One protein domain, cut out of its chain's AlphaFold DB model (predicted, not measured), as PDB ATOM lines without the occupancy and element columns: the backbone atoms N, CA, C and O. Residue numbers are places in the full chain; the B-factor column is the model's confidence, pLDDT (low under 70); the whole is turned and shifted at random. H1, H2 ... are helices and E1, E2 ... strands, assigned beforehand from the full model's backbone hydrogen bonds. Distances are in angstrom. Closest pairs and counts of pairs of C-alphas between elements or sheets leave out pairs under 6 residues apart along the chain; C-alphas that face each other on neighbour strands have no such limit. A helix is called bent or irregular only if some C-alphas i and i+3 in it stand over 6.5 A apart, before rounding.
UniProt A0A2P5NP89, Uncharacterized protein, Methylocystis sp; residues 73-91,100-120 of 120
ATOM      1  N   GLY A  73     280.115 360.550 181.584       79.50
ATOM      2  CA  GLY A  73     279.854 360.557 180.140       79.50
ATOM      3  C   GLY A  73     280.132 359.208 179.476       79.50
ATOM      4  O   GLY A  73     279.371 358.787 178.612       79.50
ATOM      5  N   ALA A  74     281.165 358.488 179.925       80.88
ATOM      6  CA  ALA A  74     281.433 357.128 179.457       80.88
ATOM      7  C   ALA A  74     280.330 356.147 179.896       80.88
ATOM      8  O   ALA A  74     279.881 355.323 179.101       80.88
ATOM      9  N   ILE A  75     279.847 356.277 181.137       81.38
ATOM     10  CA  ILE A  75     278.733 355.468 181.649       81.38
ATOM     11  C   ILE A  75     277.422 355.807 180.927       81.38
ATOM     12  O   ILE A  75     276.705 354.900 180.515       81.38
ATOM     13  N   ALA A  76     277.129 357.092 180.708       81.88
ATOM     14  CA  ALA A  76     275.945 357.526 179.966       81.88
ATOM     15  C   ALA A  76     275.964 357.034 178.511       81.88
ATOM     16  O   ALA A  76     274.948 356.554 178.016       81.88
ATOM     17  N   ALA A  77     277.121 357.089 177.843       82.50
ATOM     18  CA  ALA A  77     277.286 356.538 176.501       82.50
ATOM     19  C   ALA A  77     277.074 355.016 176.485       82.50
ATOM     20  O   ALA A  77     276.353 354.511 175.630       82.50
ATOM     21  N   GLY A  78     277.638 354.294 177.458       83.69
ATOM     22  CA  GLY A  78     277.418 352.853 177.604       83.69
ATOM     23  C   GLY A  78     275.942 352.500 177.805       83.69
ATOM     24  O   GLY A  78     275.431 351.601 177.140       83.69
ATOM     25  N   ALA A  79     275.234 353.246 178.654       89.38
ATOM     26  CA  ALA A  79     273.801 353.061 178.873       89.38
ATOM     27  C   ALA A  79     272.983 353.365 177.609       89.38
ATOM     28  O   ALA A  79     272.107 352.582 177.248       89.38
ATOM     29  N   ALA A  80     273.291 354.455 176.902       85.12
ATOM     30  CA  ALA A  80     272.615 354.809 175.657       85.12
ATOM     31  C   ALA A  80     272.803 353.727 174.584       85.12
ATOM     32  O   ALA A  80     271.835 353.324 173.945       85.12
ATOM     33  N   ILE A  81     274.027 353.212 174.428       85.38
ATOM     34  CA  ILE A  81     274.316 352.107 173.506       85.38
ATOM     35  C   ILE A  81     273.535 350.856 173.921       85.38
ATOM     36  O   ILE A  81     272.906 350.236 173.074       85.38
ATOM     37  N   GLY A  82     273.503 350.515 175.213       82.06
ATOM     38  CA  GLY A  82     272.729 349.377 175.711       82.06
ATOM     39  C   GLY A  82     271.233 349.481 175.398       82.06
ATOM     40  O   GLY A  82     270.640 348.515 174.923       82.06
ATOM     41  N   VAL A  83     270.636 350.661 175.596       84.56
ATOM     42  CA  VAL A  83     269.219 350.917 175.280       84.56
ATOM     43  C   VAL A  83     268.959 350.806 173.777       84.56
ATOM     44  O   VAL A  83     267.997 350.154 173.377       84.56
ATOM     45  N   MET A  84     269.821 351.386 172.938       82.88
ATOM     46  CA  MET A  84     269.671 351.311 171.480       82.88
ATOM     47  C   MET A  84     269.825 349.877 170.961       82.88
ATOM     48  O   MET A  84     269.050 349.455 170.107       82.88
ATOM     49  N   SER A  85     270.761 349.101 171.512       79.31
ATOM     50  CA  SER A  85     270.940 347.686 171.168       79.31
ATOM     51  C   SER A  85     269.738 346.835 171.582       79.31
ATOM     52  O   SER A  85     269.293 345.995 170.807       79.31
ATOM     53  N   ALA A  86     269.170 347.067 172.770       69.50
ATOM     54  CA  ALA A  86     267.964 346.369 173.216       69.50
ATOM     55  C   ALA A  86     266.736 346.735 172.364       69.50
ATOM     56  O   ALA A  86     265.942 345.863 172.017       69.50
ATOM     57  N   ALA A  87     266.602 348.006 171.974       70.75
ATOM     58  CA  ALA A  87     265.540 348.454 171.075       70.75
ATOM     59  C   ALA A  87     265.686 347.840 169.672       70.75
ATOM     60  O   ALA A  87     264.702 347.380 169.092       70.75
ATOM     61  N   ALA A  88     266.915 347.767 169.151       74.94
ATOM     62  CA  ALA A  88     267.210 347.077 167.901       74.94
ATOM     63  C   ALA A  88     266.868 345.582 168.000       74.94
ATOM     64  O   ALA A  88     266.220 345.048 167.101       74.94
ATOM     65  N   ALA A  89     267.198 344.937 169.125       63.91
ATOM     66  CA  ALA A  89     266.847 343.546 169.389       63.91
ATOM     67  C   ALA A  89     265.336 343.300 169.371       63.91
ATOM     68  O   ALA A  89     264.839 342.404 168.688       63.91
ATOM     69  N   ALA A  90     264.589 344.154 170.069       64.94
ATOM     70  CA  ALA A  90     263.138 344.092 170.078       64.94
ATOM     71  C   ALA A  90     262.549 344.321 168.679       64.94
ATOM     72  O   ALA A  90     261.556 343.687 168.331       64.94
ATOM     73  N   SER A  91     263.155 345.188 167.862       62.50
ATOM     74  CA  SER A  91     262.615 345.529 166.545       62.50
ATOM     75  C   SER A  91     262.579 344.342 165.579       62.50
ATOM     76  O   SER A  91     261.565 344.166 164.911       62.50
ATOM     77  N   ASP A 100     252.623 337.658 153.692       68.12
ATOM     78  CA  ASP A 100     252.332 336.223 153.666       68.12
ATOM     79  C   ASP A 100     253.293 335.507 152.695       68.12
ATOM     80  O   ASP A 100     253.487 335.958 151.566       68.12
ATOM     81  N   GLY A 101     253.896 334.395 153.133       74.31
ATOM     82  CA  GLY A 101     254.868 333.621 152.340       74.31
ATOM     83  C   GLY A 101     256.341 334.012 152.526       74.31
ATOM     84  O   GLY A 101     257.192 333.517 151.788       74.31
ATOM     85  N   MET A 102     256.653 334.875 153.499       78.19
ATOM     86  CA  MET A 102     258.028 335.191 153.900       78.19
ATOM     87  C   MET A 102     258.449 334.323 155.098       78.19
ATOM     88  O   MET A 102     257.782 334.316 156.132       78.19
ATOM     89  N   CYS A 103     259.563 333.611 154.963       81.12
ATOM     90  CA  CYS A 103     260.194 332.801 155.998       81.12
ATOM     91  C   CYS A 103     261.348 333.589 156.644       81.12
ATOM     92  O   CYS A 103     262.090 334.296 155.964       81.12
ATOM     93  N   TRP A 104     261.490 333.489 157.968       78.88
ATOM     94  CA  TRP A 104     262.614 334.087 158.697       78.88
ATOM     95  C   TRP A 104     263.848 333.189 158.592       78.88
ATOM     96  O   TRP A 104     263.786 332.014 158.963       78.88
ATOM     97  N   TYR A 105     264.968 333.747 158.142       77.12
ATOM     98  CA  TYR A 105     266.253 333.059 158.036       77.12
ATOM     99  C   TYR A 105     267.275 333.687 158.978       77.12
ATOM    100  O   TYR A 105     267.493 334.896 158.942       77.12
ATOM    101  N   TYR A 106     267.927 332.863 159.801       78.00
ATOM    102  CA  TYR A 106     269.015 333.305 160.672       78.00
ATOM    103  C   TYR A 106     270.323 333.418 159.885       78.00
ATOM    104  O   TYR A 106     270.700 332.501 159.155       78.00
ATOM    105  N   THR A 107     271.020 334.543 160.031       80.62
ATOM    106  CA  THR A 107     272.319 334.798 159.377       80.62
ATOM    107  C   THR A 107     273.507 334.247 160.157       80.62
ATOM    108  O   THR A 107     274.603 334.115 159.619       80.62
ATOM    109  N   ASP A 108     273.296 333.946 161.432       73.31
ATOM    110  CA  ASP A 108     274.301 333.556 162.408       73.31
ATOM    111  C   ASP A 108     273.754 332.451 163.312       73.31
ATOM    112  O   ASP A 108     272.577 332.450 163.671       73.31
ATOM    113  N   ASP A 109     274.635 331.544 163.737       70.88
ATOM    114  CA  ASP A 109     274.296 330.459 164.673       70.88
ATOM    115  C   ASP A 109     273.934 330.990 166.072       70.88
ATOM    116  O   ASP A 109     273.328 330.299 166.887       70.88
ATOM    117  N   SER A 110     274.254 332.258 166.354       62.25
ATOM    118  CA  SER A 110     273.775 332.951 167.549       62.25
ATOM    119  C   SER A 110     272.272 333.257 167.518       62.25
ATOM    120  O   SER A 110     271.733 333.643 168.553       62.25
ATOM    121  N   GLY A 111     271.576 333.082 166.387       63.06
ATOM    122  CA  GLY A 111     270.124 333.271 166.293       63.06
ATOM    123  C   GLY A 111     269.671 334.706 166.581       63.06
ATOM    124  O   GLY A 111     268.513 334.936 166.928       63.06
ATOM    125  N   THR A 112     270.589 335.672 166.494       62.34
ATOM    126  CA  THR A 112     270.323 337.068 166.869       62.34
ATOM    127  C   THR A 112     270.114 337.972 165.674       62.34
ATOM    128  O   THR A 112     269.502 339.021 165.820       62.34
ATOM    129  N   GLN A 113     270.597 337.592 164.496       66.19
ATOM    130  CA  GLN A 113     270.374 338.349 163.279       66.19
ATOM    131  C   GLN A 113     269.719 337.437 162.246       66.19
ATOM    132  O   GLN A 113     269.926 336.221 162.192       66.19
ATOM    133  N   GLY A 114     268.848 338.035 161.449       76.19
ATOM    134  CA  GLY A 114     268.122 337.321 160.426       76.19
ATOM    135  C   GLY A 114     267.394 338.267 159.497       76.19
ATOM    136  O   GLY A 114     267.275 339.467 159.759       76.19
ATOM    137  N   PHE A 115     266.948 337.718 158.379       80.56
ATOM    138  CA  PHE A 115     266.198 338.438 157.365       80.56
ATOM    139  C   PHE A 115     264.968 337.633 156.963       80.56
ATOM    140  O   PHE A 115     264.922 336.409 157.084       80.56
ATOM    141  N   TRP A 116     263.953 338.350 156.497       81.12
ATOM    142  CA  TRP A 116     262.791 337.755 155.857       81.12
ATOM    143  C   TRP A 116     263.118 337.517 154.386       81.12
ATOM    144  O   TRP A 116     263.453 338.473 153.687       81.12
ATOM    145  N   ASP A 117     262.993 336.280 153.922       80.00
ATOM    146  CA  ASP A 117     263.076 335.936 152.498       80.00
ATOM    147  C   ASP A 117     261.863 335.098 152.087       80.00
ATOM    148  O   ASP A 117     261.087 334.657 152.935       80.00
ATOM    149  N   VAL A 118     261.663 334.893 150.790       81.25
ATOM    150  CA  VAL A 118     260.558 334.081 150.284       81.25
ATOM    151  C   VAL A 118     260.766 332.615 150.655       81.25
ATOM    152  O   VAL A 118     261.836 332.047 150.445       81.25
ATOM    153  N   CYS A 119     259.725 331.985 151.203       79.31
ATOM    154  CA  CYS A 119     259.738 330.542 151.411       79.31
ATOM    155  C   CYS A 119     259.815 329.849 150.036       79.31
ATOM    156  O   CYS A 119     258.948 330.086 149.188       79.31
ATOM    157  N   GLN A 120     260.836 329.018 149.810       69.31
ATOM    158  CA  GLN A 120     260.864 328.079 148.679       69.31
ATOM    159  C   GLN A 120     260.042 326.822 148.963       69.31
ATOM    160  O   GLN A 120     259.974 326.413 150.145       69.31
TER     161      GLN A 120
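This is residues 73 to 91 and 100 to 120 of the 120 residues of an uncharacterized protein of Methylocystis sp (UniProt A0A2P5NP89). Picture a rod in two pieces: a single helix, H1, makes one end, and a small two-stranded hairpin of E1 and E2 makes the other, the two set one after the other along the longest axis. Residues 73 to 88 of H1 stick out free of the rest, and a cut in the chain lies between the helix and the hairpin. The printed part has 40 residues with one named helix and two named strands, in the order H1, E1, E2; the sheet has the order E1 - E2 and is antiparallel, and the class is mixed, helices and strands. The whole is extended, with a radius of gyration of the C-alphas of 15.0 A and spans of 49 by 22 by 9 A.

Begin at the first printed residue, where H1, residues 73 to 91, opens the printed part. Look along its backbone and you will find that every O i to N i+4 pair is within hydrogen-bond range. Residues 73 to 88, which belong to H1, stand free: no C-alpha 8 or more residues away along the chain comes within 10 A of theirs. Past the cut, look for E1, residues 102 to 106, and then E2, residues 114 to 118; they are antiparallel neighbours and form a hairpin, with 147 degrees between their N-to-C directions. Check N 103 and O 117, 2.7 A apart, and N 105 and O 115, 2.9 A apart, both within hydrogen-bond range. The C-alphas of Met 102 and Val 118 face each other at 4.6 A, and those of Tyr 106 and Gly 114 at 4.1 A. H1 and E2 are apart.

Find C-alpha 73 at (279.854, 360.557, 180.140); from there H1 runs 26.6 A to C-alpha 91 at (262.615, 345.529, 166.545), and it is not bent. E1 runs 13.0 A from C-alpha 102 to C-alpha 106. E2 runs 13.1 A from C-alpha 114 to C-alpha 118, which you will find at (260.558, 334.081, 150.284).

The two C-alphas farthest apart are those of Gly 73 and Gln 120, the first and last printed residues, at 49.0 A; Gln 120 is also the chain's last residue. Residues 92 to 99 are not printed, and C-alphas 91 and 100 are 18.9 A apart across this cut, which falls in the link from H1 to E1. The link from E1 to E2, 7 residues, is short. The mean pLDDT of the printed part is 76.2; look for values under 70 at residue 86, residues 89 to 91, residue 100, residues 110 to 113 and residue 120.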